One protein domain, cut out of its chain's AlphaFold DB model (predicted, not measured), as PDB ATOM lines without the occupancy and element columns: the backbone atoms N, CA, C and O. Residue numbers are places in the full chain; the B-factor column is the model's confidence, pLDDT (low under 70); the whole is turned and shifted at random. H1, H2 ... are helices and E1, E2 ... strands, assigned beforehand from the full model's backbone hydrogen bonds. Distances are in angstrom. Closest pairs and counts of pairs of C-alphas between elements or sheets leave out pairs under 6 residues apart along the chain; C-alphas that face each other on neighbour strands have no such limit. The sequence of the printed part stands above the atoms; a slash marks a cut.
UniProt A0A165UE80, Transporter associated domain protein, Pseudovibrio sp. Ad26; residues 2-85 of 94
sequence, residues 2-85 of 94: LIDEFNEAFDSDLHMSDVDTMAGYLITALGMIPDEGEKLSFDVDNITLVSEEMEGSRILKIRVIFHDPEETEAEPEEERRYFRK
ATOM      1  N   LEU A   2      73.147 -32.053 126.162       97.75
ATOM      2  CA  LEU A   2      72.205 -33.125 125.864       97.75
ATOM      3  C   LEU A   2      71.069 -33.117 126.893       97.75
ATOM      4  O   LEU A   2      71.238 -32.575 127.984       97.75
ATOM      5  N   ILE A   3      69.923 -33.696 126.545       97.81
ATOM      6  CA  ILE A   3      68.798 -33.840 127.479       97.81
ATOM      7  C   ILE A   3      69.226 -34.705 128.672       97.81
ATOM      8  O   ILE A   3      69.043 -34.296 129.813       97.81
ATOM      9  N   ASP A   4      69.907 -35.824 128.414       97.44
ATOM     10  CA  ASP A   4      70.403 -36.718 129.467       97.44
ATOM     11  C   ASP A   4      71.379 -36.014 130.424       97.44
ATOM     12  O   ASP A   4      71.283 -36.170 131.637       97.44
ATOM     13  N   GLU A   5      72.281 -35.176 129.894       98.00
ATOM     14  CA  GLU A   5      73.208 -34.373 130.708       98.00
ATOM     15  C   GLU A   5      72.469 -33.347 131.577       98.00
ATOM     16  O   GLU A   5      72.893 -33.061 132.696       98.00
ATOM     17  N   PHE A   6      71.389 -32.758 131.056       97.50
ATOM     18  CA  PHE A   6      70.557 -31.824 131.808       97.50
ATOM     19  C   PHE A   6      69.825 -32.553 132.942       97.50
ATOM     20  O   PHE A   6      69.894 -32.114 134.088       97.50
ATOM     21  N   ASN A   7      69.207 -33.694 132.639       96.62
ATOM     22  CA  ASN A   7      68.517 -34.525 133.621       96.62
ATOM     23  C   ASN A   7      69.437 -34.979 134.753       96.62
ATOM     24  O   ASN A   7      69.087 -34.830 135.920       96.62
ATOM     25  N   GLU A   8      70.645 -35.447 134.428       97.69
ATOM     26  CA  GLU A   8      71.634 -35.832 135.438       97.69
ATOM     27  C   GLU A   8      72.092 -34.635 136.291       97.69
ATOM     28  O   GLU A   8      72.282 -34.766 137.500       97.69
ATOM     29  N   ALA A   9      72.267 -33.458 135.681       96.62
ATOM     30  CA  ALA A   9      72.764 -32.273 136.379       96.62
ATOM     31  C   ALA A   9      71.730 -31.621 137.309       96.62
ATOM     32  O   ALA A   9      72.121 -31.008 138.307       96.62
ATOM     33  N   PHE A  10      70.443 -31.712 136.970       94.31
ATOM     34  CA  PHE A  10      69.369 -30.983 137.650       94.31
ATOM     35  C   PHE A  10      68.303 -31.881 138.290       94.31
ATOM     36  O   PHE A  10      67.325 -31.346 138.804       94.31
ATOM     37  N   ASP A  11      68.508 -33.202 138.300       93.00
ATOM     38  CA  ASP A  11      67.559 -34.194 138.835       93.00
ATOM     39  C   ASP A  11      66.156 -34.035 138.215       93.00
ATOM     40  O   ASP A  11      65.141 -33.974 138.905       93.00
ATOM     41  N   SER A  12      66.120 -33.897 136.885       93.00
ATOM     42  CA  SER A  12      64.894 -33.755 136.088       93.00
ATOM     43  C   SER A  12      64.636 -34.980 135.208       93.00
ATOM     44  O   SER A  12      65.527 -35.801 135.006       93.00
ATOM     45  N   ASP A  13      63.429 -35.084 134.642       94.44
ATOM     46  CA  ASP A  13      63.002 -36.219 133.806       94.44
ATOM     47  C   ASP A  13      62.476 -35.767 132.428       94.44
ATOM     48  O   ASP A  13      61.414 -36.171 131.955       94.44
ATOM     49  N   LEU A  14      63.210 -34.869 131.764       95.06
ATOM     50  CA  LEU A  14      62.847 -34.421 130.421       95.06
ATOM     51  C   LEU A  14      63.104 -35.537 129.406       95.06
ATOM     52  O   LEU A  14      64.203 -36.084 129.346       95.06
ATOM     53  N   HIS A  15      62.129 -35.838 128.549       94.50
ATOM     54  CA  HIS A  15      62.288 -36.871 127.527       94.50
ATOM     55  C   HIS A  15      61.607 -36.481 126.210       94.50
ATOM     56  O   HIS A  15      60.489 -35.966 126.203       94.50
ATOM     57  N   MET A  16      62.263 -36.748 125.074       95.56
ATOM     58  CA  MET A  16      61.704 -36.499 123.742       95.56
ATOM     59  C   MET A  16      62.317 -37.435 122.697       95.56
ATOM     60  O   MET A  16      63.533 -37.564 122.605       95.56
ATOM     61  N   SER A  17      61.472 -38.094 121.904       95.56
ATOM     62  CA  SER A  17      61.929 -39.002 120.847       95.56
ATOM     63  C   SER A  17      62.652 -38.246 119.732       95.56
ATOM     64  O   SER A  17      62.195 -37.184 119.319       95.56
ATOM     65  N   ASP A  18      63.735 -38.831 119.217       95.31
ATOM     66  CA  ASP A  18      64.529 -38.317 118.087       95.31
ATOM     67  C   ASP A  18      65.162 -36.927 118.310       95.31
ATOM     68  O   ASP A  18      65.583 -36.263 117.358       95.31
ATOM     69  N   VAL A  19      65.252 -36.478 119.566       97.19
ATOM     70  CA  VAL A  19      65.819 -35.183 119.940       97.19
ATOM     71  C   VAL A  19      66.793 -35.366 121.093       97.19
ATOM     72  O   VAL A  19      66.398 -35.737 122.188       97.19
ATOM     73  N   ASP A  20      68.063 -35.035 120.863       97.38
ATOM     74  CA  ASP A  20      69.117 -35.288 121.856       97.38
ATOM     75  C   ASP A  20      69.493 -34.057 122.695       97.38
ATOM     76  O   ASP A  20      70.123 -34.186 123.740       97.38
ATOM     77  N   THR A  21      69.180 -32.838 122.241       97.75
ATOM     78  CA  THR A  21      69.703 -31.588 122.836       97.75
ATOM     79  C   THR A  21      68.611 -30.718 123.442       97.75
ATOM     80  O   THR A  21      67.505 -30.661 122.914       97.75
ATOM     81  N   MET A  22      68.956 -29.922 124.460       97.69
ATOM     82  CA  MET A  22      68.023 -28.954 125.063       97.69
ATOM     83  C   MET A  22      67.493 -27.911 124.064       97.69
ATOM     84  O   MET A  22      66.342 -27.493 124.147       97.69
ATOM     85  N   ALA A  23      68.312 -27.504 123.088       96.50
ATOM     86  CA  ALA A  23      67.874 -26.595 122.027       96.50
ATOM     87  C   ALA A  23      66.838 -27.255 121.110       96.50
ATOM     88  O   ALA A  23      65.799 -26.663 120.826       96.50
ATOM     89  N   GLY A  24      67.101 -28.493 120.678       96.50
ATOM     90  CA  GLY A  24      66.148 -29.267 119.884       96.50
ATOM     91  C   GLY A  24      64.856 -29.545 120.650       96.50
ATOM     92  O   GLY A  24      63.777 -29.449 120.065       96.50
ATOM     93  N   TYR A  25      64.962 -29.810 121.955       97.56
ATOM     94  CA  TYR A  25      63.818 -30.025 122.833       97.56
ATOM     95  C   TYR A  25      62.917 -28.792 122.853       97.56
ATOM     96  O   TYR A  25      61.737 -28.894 122.535       97.56
ATOM     97  N   LEU A  26      63.484 -27.611 123.134       96.94
ATOM     98  CA  LEU A  26      62.713 -26.373 123.236       96.94
ATOM     99  C   LEU A  26      62.065 -25.973 121.900       96.94
ATOM    100  O   LEU A  26      60.891 -25.622 121.888       96.94
ATOM    101  N   ILE A  27      62.773 -26.080 120.768       95.44
ATOM    102  CA  ILE A  27      62.183 -25.789 119.445       95.44
ATOM    103  C   ILE A  27      61.032 -26.749 119.127       95.44
ATOM    104  O   ILE A  27      59.977 -26.324 118.657       95.44
ATOM    105  N   THR A  28      61.217 -28.041 119.398       96.00
ATOM    106  CA  THR A  28      60.182 -29.050 119.143       96.00
ATOM    107  C   THR A  28      58.977 -28.851 120.061       96.00
ATOM    108  O   THR A  28      57.844 -28.940 119.597       96.00
ATOM    109  N   ALA A  29      59.208 -28.517 121.334       95.19
ATOM    110  CA  ALA A  29      58.161 -28.231 122.311       95.19
ATOM    111  C   ALA A  29      57.358 -26.964 121.966       95.19
ATOM    112  O   ALA A  29      56.133 -26.961 122.078       95.19
ATOM    113  N   LEU A  30      58.028 -25.906 121.496       95.19
ATOM    114  CA  LEU A  30      57.369 -24.686 121.017       95.19
ATOM    115  C   LEU A  30      56.604 -24.913 119.702       95.19
ATOM    116  O   LEU A  30      55.647 -24.198 119.417       95.19
ATOM    117  N   GLY A  31      57.032 -25.880 118.883       95.56
ATOM    118  CA  GLY A  31      56.456 -26.154 117.561       95.56
ATOM    119  C   GLY A  31      56.770 -25.084 116.508       95.56
ATOM    120  O   GLY A  31      56.264 -25.147 115.387       95.56
ATOM    121  N   MET A  32      57.604 -24.105 116.858       92.38
ATOM    122  CA  MET A  32      58.060 -23.023 115.994       92.38
ATOM    123  C   MET A  32      59.463 -22.572 116.400       92.38
ATOM    124  O   MET A  32      59.937 -22.859 117.499       92.38
ATOM    125  N   ILE A  33      60.126 -21.857 115.497       94.62
ATOM    126  CA  ILE A  33      61.413 -21.219 115.763       94.62
ATOM    127  C   ILE A  33      61.119 -19.766 116.163       94.62
ATOM    128  O   ILE A  33      60.508 -19.075 115.349       94.62
ATOM    129  N   PRO A  34      61.503 -19.318 117.375       92.00
ATOM    130  CA  PRO A  34      61.371 -17.917 117.776       92.00
ATOM    131  C   PRO A  34      62.177 -16.989 116.862       92.00
ATOM    132  O   PRO A  34      63.243 -17.379 116.373       92.00
ATOM    133  N   ASP A  35      61.715 -15.754 116.686       93.00
ATOM    134  CA  ASP A  35      62.492 -14.733 115.979       93.00
ATOM    135  C   ASP A  35      63.671 -14.214 116.830       93.00
ATOM    136  O   ASP A  35      63.706 -14.334 118.060       93.00
ATOM    137  N   GLU A  36      64.672 -13.600 116.188       91.62
ATOM    138  CA  GLU A  36      65.780 -12.970 116.915       91.62
ATOM    139  C   GLU A  36      65.274 -11.860 117.849       91.62
ATOM    140  O   GLU A  36      64.652 -10.887 117.426       91.62
ATOM    141  N   GLY A  37      65.578 -11.994 119.141       89.50
ATOM    142  CA  GLY A  37      65.128 -11.071 120.185       89.50
ATOM    143  C   GLY A  37      63.762 -11.412 120.786       89.50
ATOM    144  O   GLY A  37      63.412 -10.849 121.826       89.50
ATOM    145  N   GLU A  38      63.023 -12.355 120.197       92.25
ATOM    146  CA  GLU A  38      61.808 -12.910 120.782       92.25
ATOM    147  C   GLU A  38      62.157 -13.927 121.878       92.25
ATOM    148  O   GLU A  38      63.029 -14.787 121.720       92.25
ATOM    149  N   LYS A  39      61.467 -13.828 123.016       94.75
ATOM    150  CA  LYS A  39      61.638 -14.742 124.148       94.75
ATOM    151  C   LYS A  39      60.352 -15.512 124.370       94.75
ATOM    152  O   LYS A  39      59.420 -14.992 124.975       94.75
ATOM    153  N   LEU A  40      60.322 -16.748 123.888       94.88
ATOM    154  CA  LEU A  40      59.225 -17.674 124.121       94.88
ATOM    155  C   LEU A  40      59.573 -18.600 125.281       94.88
ATOM    156  O   LEU A  40      60.727 -19.013 125.434       94.88
ATOM    157  N   SER A  41      58.569 -18.911 126.097       96.25
ATOM    158  CA  SER A  41      58.687 -19.833 127.219       96.25
ATOM    159  C   SER A  41      57.854 -21.094 127.010       96.25
ATOM    160  O   SER A  41      56.813 -21.084 126.347       96.25
ATOM    161  N   PHE A  42      58.326 -22.186 127.595       96.31
ATOM    162  CA  PHE A  42      57.635 -23.462 127.647       96.31
ATOM    163  C   PHE A  42      57.751 -24.043 129.053       96.31
ATOM    164  O   PHE A  42      58.859 -24.188 129.570       96.31
ATOM    165  N   ASP A  43      56.608 -24.370 129.642       95.38
ATOM    166  CA  ASP A  43      56.514 -24.943 130.981       95.38
ATOM    167  C   ASP A  43      56.369 -26.463 130.886       95.38
ATOM    168  O   ASP A  43      55.563 -26.976 130.106       95.38
ATOM    169  N   VAL A  44      57.169 -27.173 131.675       93.31
ATOM    170  CA  VAL A  44      57.162 -28.630 131.791       93.31
ATOM    171  C   VAL A  44      57.469 -29.017 133.229       93.31
ATOM    172  O   VAL A  44      58.492 -28.620 133.781       93.31
ATOM    173  N   ASP A  45      56.566 -29.782 133.836       90.31
ATOM    174  CA  ASP A  45      56.628 -30.164 135.248       90.31
ATOM    175  C   ASP A  45      56.871 -28.946 136.154       90.31
ATOM    176  O   ASP A  45      56.046 -28.035 136.205       90.31
ATOM    177  N   ASN A  46      58.000 -28.911 136.859       91.44
ATOM    178  CA  ASN A  46      58.414 -27.819 137.734       91.44
ATOM    179  C   ASN A  46      59.467 -26.901 137.090       91.44
ATOM    180  O   ASN A  46      60.225 -26.237 137.797       91.44
ATOM    181  N   ILE A  47      59.560 -26.880 135.758       94.94
ATOM    182  CA  ILE A  47      60.592 -26.154 135.018       94.94
ATOM    183  C   ILE A  47      59.966 -25.277 133.931       94.94
ATOM    184  O   ILE A  47      59.207 -25.749 133.089       94.94
ATOM    185  N   THR A  48      60.374 -24.011 133.872       96.62
ATOM    186  CA  THR A  48      60.140 -23.141 132.711       96.62
ATOM    187  C   THR A  48      61.422 -22.998 131.900       96.62
ATOM    188  O   THR A  48      62.455 -22.548 132.409       96.62
ATOM    189  N   LEU A  49      61.350 -23.325 130.613       97.19
ATOM    190  CA  LEU A  49      62.414 -23.123 129.631       97.19
ATOM    191  C   LEU A  49      62.115 -21.876 128.799       97.19
ATOM    192  O   LEU A  49      61.018 -21.746 128.271       97.19
ATOM    193  N   VAL A  50      63.084 -20.975 128.635       97.56
ATOM    194  CA  VAL A  50      62.920 -19.735 127.856       97.56
ATOM    195  C   VAL A  50      64.017 -19.609 126.804       97.56
ATOM    196  O   VAL A  50      65.202 -19.765 127.123       97.56
ATOM    197  N   SER A  51      63.640 -19.274 125.565       96.94
ATOM    198  CA  SER A  51      64.577 -18.941 124.483       96.94
ATOM    199  C   SER A  51      65.235 -17.583 124.761       96.94
ATOM    200  O   SER A  51      64.737 -16.530 124.376       96.94
ATOM    201  N   GLU A  52      66.340 -17.587 125.506       97.12
ATOM    202  CA  GLU A  52      66.966 -16.356 126.002       97.12
ATOM    203  C   GLU A  52      67.731 -15.605 124.908       97.12
ATOM    204  O   GLU A  52      67.714 -14.373 124.892       97.12
ATOM    205  N   GLU A  53      68.420 -16.340 124.033       96.06
ATOM    206  CA  GLU A  53      69.252 -15.782 122.965       96.06
ATOM    207  C   GLU A  53      69.209 -16.677 121.722       96.06
ATOM    208  O   GLU A  53      69.428 -17.891 121.810       96.06
ATOM    209  N   MET A  54      68.954 -16.049 120.575       95.69
ATOM    210  CA  MET A  54      68.847 -16.663 119.251       95.69
ATOM    211  C   MET A  54      69.925 -16.091 118.320       95.69
ATOM    212  O   MET A  54      70.262 -14.914 118.419       95.69
ATOM    213  N   GLU A  55      70.425 -16.912 117.397       94.69
ATOM    214  CA  GLU A  55      71.222 -16.500 116.233       94.69
ATOM    215  C   GLU A  55      70.638 -17.183 114.992       94.69
ATOM    216  O   GLU A  55      70.754 -18.401 114.803       94.69
ATOM    217  N   GLY A  56      69.939 -16.409 114.164       91.81
ATOM    218  CA  GLY A  56      69.052 -16.922 113.130       91.81
ATOM    219  C   GLY A  56      68.049 -17.920 113.711       91.81
ATOM    220  O   GLY A  56      67.312 -17.622 114.642       91.81
ATOM    221  N   SER A  57      68.054 -19.145 113.182       91.12
ATOM    222  CA  SER A  57      67.186 -20.232 113.648       91.12
ATOM    223  C   SER A  57      67.752 -21.048 114.815       91.12
ATOM    224  O   SER A  57      67.149 -22.043 115.225       91.12
ATOM    225  N   ARG A  58      68.934 -20.688 115.326       93.88
ATOM    226  CA  ARG A  58      69.643 -21.460 116.345       93.88
ATOM    227  C   ARG A  58      69.478 -20.825 117.719       93.88
ATOM    228  O   ARG A  58      69.836 -19.671 117.921       93.88
ATOM    229  N   ILE A  59      69.059 -21.628 118.693       95.56
ATOM    230  CA  ILE A  59      69.115 -21.237 120.104       95.56
ATOM    231  C   ILE A  59      70.578 -21.235 120.566       95.56
ATOM    232  O   ILE A  59      71.246 -22.274 120.537       95.56
ATOM    233  N   LEU A  60      71.065 -20.079 121.015       95.56
ATOM    234  CA  LEU A  60      72.380 -19.940 121.646       95.56
ATOM    235  C   LEU A  60      72.304 -20.149 123.157       95.56
ATOM    236  O   LEU A  60      73.205 -20.752 123.746       95.56
ATOM    237  N   LYS A  61      71.225 -19.667 123.783       96.94
ATOM    238  CA  LYS A  61      71.061 -19.711 125.234       96.94
ATOM    239  C   LYS A  61      69.627 -20.016 125.625       96.94
ATOM    240  O   LYS A  61      68.687 -19.417 125.110       96.94
ATOM    241  N   ILE A  62      69.489 -20.914 126.593       97.50
ATOM    242  CA  ILE A  62      68.223 -21.227 127.250       97.50
ATOM    243  C   ILE A  62      68.329 -20.744 128.689       97.50
ATOM    244  O   ILE A  62      69.317 -21.033 129.372       97.50
ATOM    245  N   ARG A  63      67.330 -19.990 129.144       97.69
ATOM    246  CA  ARG A  63      67.139 -19.704 130.565       97.69
ATOM    247  C   ARG A  63      66.201 -20.762 131.131       97.69
ATOM    248  O   ARG A  63      65.173 -21.048 130.531       97.69
ATOM    249  N   VAL A  64      66.574 -21.318 132.273       96.75
ATOM    250  CA  VAL A  64      65.815 -22.352 132.977       96.75
ATOM    251  C   VAL A  64      65.417 -21.796 134.336       96.75
ATOM    252  O   VAL A  64      66.262 -21.224 135.029       96.75
ATOM    253  N   ILE A  65      64.141 -21.921 134.687       96.19
ATOM    254  CA  ILE A  65      63.585 -21.498 135.974       96.19
ATOM    255  C   ILE A  65      63.007 -22.746 136.630       96.19
ATOM    256  O   ILE A  65      62.180 -23.412 136.019       96.19
ATOM    257  N   PHE A  66      63.470 -23.065 137.836       94.44
ATOM    258  CA  PHE A  66      62.959 -24.177 138.633       94.44
ATOM    259  C   PHE A  66      61.959 -23.632 139.647       94.44
ATOM    260  O   PHE A  66      62.276 -22.679 140.363       94.44
ATOM    261  N   HIS A  67      60.786 -24.247 139.693       91.12
ATOM    262  CA  HIS A  67      59.713 -23.943 140.629       91.12
ATOM    263  C   HIS A  67      59.660 -25.019 141.710       91.12
ATOM    264  O   HIS A  67      60.032 -26.176 141.474       91.12
ATOM    265  N   ASP A  68      59.202 -24.644 142.901       84.38
ATOM    266  CA  ASP A  68      58.925 -25.629 143.938       84.38
ATOM    267  C   ASP A  68      57.687 -26.459 143.539       84.38
ATOM    268  O   ASP A  68      56.712 -25.913 143.015       84.38
ATOM    269  N   PRO A  69      57.682 -27.781 143.791       63.88
ATOM    270  CA  PRO A  69      56.600 -28.679 143.378       63.88
ATOM    271  C   PRO A  69      55.240 -28.383 144.040       63.88
ATOM    272  O   PRO A  69      54.244 -28.998 143.674       63.88
ATOM    273  N   GLU A  70      55.178 -27.460 145.005       59.41
ATOM    274  CA  GLU A  70      53.928 -26.995 145.621       59.41
ATOM    275  C   GLU A  70      53.265 -25.821 144.861       59.41
ATOM    276  O   GLU A  70      52.124 -25.482 145.172       59.41
ATOM    277  N   GLU A  71      53.922 -25.210 143.861       53.66
ATOM    278  CA  GLU A  71      53.413 -24.009 143.164       53.66
ATOM    279  C   GLU A  71      52.761 -24.271 141.789       53.66
ATOM    280  O   GLU A  71      52.068 -23.399 141.272       53.66
ATOM    281  N   THR A  72      52.897 -25.461 141.193       50.28
ATOM    282  CA  THR A  72      52.438 -25.727 139.809       50.28
ATOM    283  C   THR A  72      50.971 -26.158 139.666       50.28
ATOM    284  O   THR A  72      50.511 -26.420 138.555       50.28
ATOM    285  N   GLU A  73      50.185 -26.179 140.749       49.56
ATOM    286  CA  GLU A  73      48.748 -26.520 140.697       49.56
ATOM    287  C   GLU A  73      47.821 -25.353 140.292       49.56
ATOM    288  O   GLU A  73      46.603 -25.529 140.212       49.56
ATOM    289  N   ALA A  74      48.352 -24.169 139.986       48.78
ATOM    290  CA  ALA A  74      47.539 -23.048 139.525       48.78
ATOM    291  C   ALA A  74      48.291 -22.205 138.494       48.78
ATOM    292  O   ALA A  74      49.163 -21.458 138.892       48.78
ATOM    293  N   GLU A  75      47.938 -22.317 137.204       46.41
ATOM    294  CA  GLU A  75      47.354 -21.233 136.386       46.41
ATOM    295  C   GLU A  75      46.735 -21.831 135.091       46.41
ATOM    296  O   GLU A  75      47.428 -22.495 134.318       46.41
ATOM    297  N   PRO A  76      45.420 -21.667 134.838       47.25
ATOM    298  CA  PRO A  76      44.766 -22.154 133.626       47.25
ATOM    299  C   PRO A  76      45.082 -21.273 132.406       47.25
ATOM    300  O   PRO A  76      45.324 -20.076 132.507       47.25
ATOM    301  N   GLU A  77      44.993 -21.894 131.232       55.25
ATOM    302  CA  GLU A  77      45.358 -21.477 129.867       55.25
ATOM    303  C   GLU A  77      44.728 -20.165 129.307       55.25
ATOM    304  O   GLU A  77      44.639 -19.982 128.085       55.25
ATOM    305  N   GLU A  78      44.239 -19.243 130.139       51.81
ATOM    306  CA  GLU A  78      43.445 -18.086 129.699       51.81
ATOM    307  C   GLU A  78      44.275 -16.925 129.121       51.81
ATOM    308  O   GLU A  78      43.800 -16.249 128.200       51.81
ATOM    309  N   GLU A  79      45.534 -16.729 129.532       47.84
ATOM    310  CA  GLU A  79      46.347 -15.608 129.020       47.84
ATOM    311  C   GLU A  79      46.779 -15.782 127.553       47.84
ATOM    312  O   GLU A  79      46.852 -14.806 126.799       47.84
ATOM    313  N   ARG A  80      46.937 -17.025 127.070       51.09
ATOM    314  CA  ARG A  80      47.280 -17.292 125.656       51.09
ATOM    315  C   ARG A  80      46.174 -16.877 124.680       51.09
ATOM    316  O   ARG A  80      46.442 -16.674 123.495       51.09
ATOM    317  N   ARG A  81      44.928 -16.735 125.151       49.38
ATOM    318  CA  ARG A  81      43.800 -16.281 124.321       49.38
ATOM    319  C   ARG A  81      43.678 -14.760 124.241       49.38
ATOM    320  O   ARG A  81      43.102 -14.275 123.269       49.38
ATOM    321  N   TYR A  82      44.232 -14.020 125.201       48.22
ATOM    322  CA  TYR A  82      44.170 -12.556 125.192       48.22
ATOM    323  C   TYR A  82      45.144 -11.937 124.184       48.22
ATOM    324  O   TYR A  82      44.754 -11.030 123.452       48.22
ATOM    325  N   PHE A  83      46.341 -12.510 124.022       47.91
ATOM    326  CA  PHE A  83      47.325 -11.988 123.066       47.91
ATOM    327  C   PHE A  83      46.899 -12.101 121.597       47.91
ATOM    328  O   PHE A  83      47.240 -11.242 120.791       47.91
ATOM    329  N   ARG A  84      46.119 -13.125 121.224       52.12
ATOM    330  CA  ARG A  84      45.627 -13.248 119.840       52.12
ATOM    331  C   ARG A  84      44.500 -12.264 119.529       52.12
ATOM    332  O   ARG A  84      44.344 -11.873 118.379       52.12
ATOM    333  N   LYS A  85      43.717 -11.870 120.534       48.66
ATOM    334  CA  LYS A  85      42.501 -11.088 120.307       48.66
ATOM    335  C   LYS A  85      42.772  -9.592 120.140       48.66
ATOM    336  O   LYS A  85      42.048  -8.943 119.399       48.66
TER     337      LYS A  85
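AT A GLANCE: This is residues 2 to 85 of the 94 residues of the protein "Transporter associated domain protein" of Pseudovibrio sp. Ad26 (UniProt A0A165UE80). A three-stranded antiparallel sheet has one helix, H2, packed across one face from E3 to E1, while a second helix, H1, sits off the sheet near the first residue of H2. From the last strand a long tail leads away and ends in a third helix, H3; residues 73 to 85 stick out from the body. The printed part has 84 residues, with three named helices and three named strands in the order H1, H2, E1, E2, E3, H3; the sheet's order is E1, E2, E3, and the class is mixed, helices and strands. The whole is compact, with a radius of gyration of the C-alphas of 13.6 A, and spans 39 by 37 by 21 A.

HOW THE PARTS SIT: H1, residues 3 to 10, is not on the sheet. It only just touches H2, residues 22 to 30, with 3 pairs of C-alphas within 8 A, the closest being those of Ile 3 and Met 22 at 5.5 A; their lines stand about perpendicular, at 76 degrees. H2 is on the sheet of E1, residues 41 to 44, E2, residues 47 to 55, and E3, residues 58 to 66. The closest C-alphas of H2 and E3 are those of Ala 23 and Ile 59, 5.8 A; of H2 and E2, those of Leu 26 and Leu 49, 7.2 A; of H2 and E1, those of Leu 30 and Phe 42, 6.7 A. The strands form a meander, each the antiparallel neighbour of the one before. E1 and E2 are a hairpin at 147 degrees, with N 42 and O 49 within hydrogen-bond range at 2.8 A. E2 and E3 are a hairpin at 157 degrees, with N 50 and O 63 at 2.8 A and N 55 and O 58 at 2.9 A. E3 bends by 51 degrees at residue 61. H3, residues 79 to 85, touches no helix and is not on the sheet. Every O i to N i+4 pair is within hydrogen-bond range in H1 and H2; in H3 it is 0 of 3, beside 2 of 4 O i to N i+3 pairs.

IN THESE COORDINATES: H1 begins at C-alpha 3, (68.798, -33.840, 127.479), and measures 10.6 A from first to last C-alpha. H2 measures 12.2 A, E1 10.0 A, E2 23.6 A and E3 23.4 A. E3 ends at C-alpha 66, (62.959, -24.177, 138.633). H3, 10.5 A, ends at C-alpha 85, (42.501, -11.088, 120.307).

THE WHOLE: The two C-alphas farthest apart are those of Glu 8 and Lys 85, 41.1 A. The printed part has no cut. The links H1 to H2 and E3 to H3 are long, with 11 and 12 residues. The mean pLDDT of the printed part is 86.2, but residues 69 to 85 are under 70.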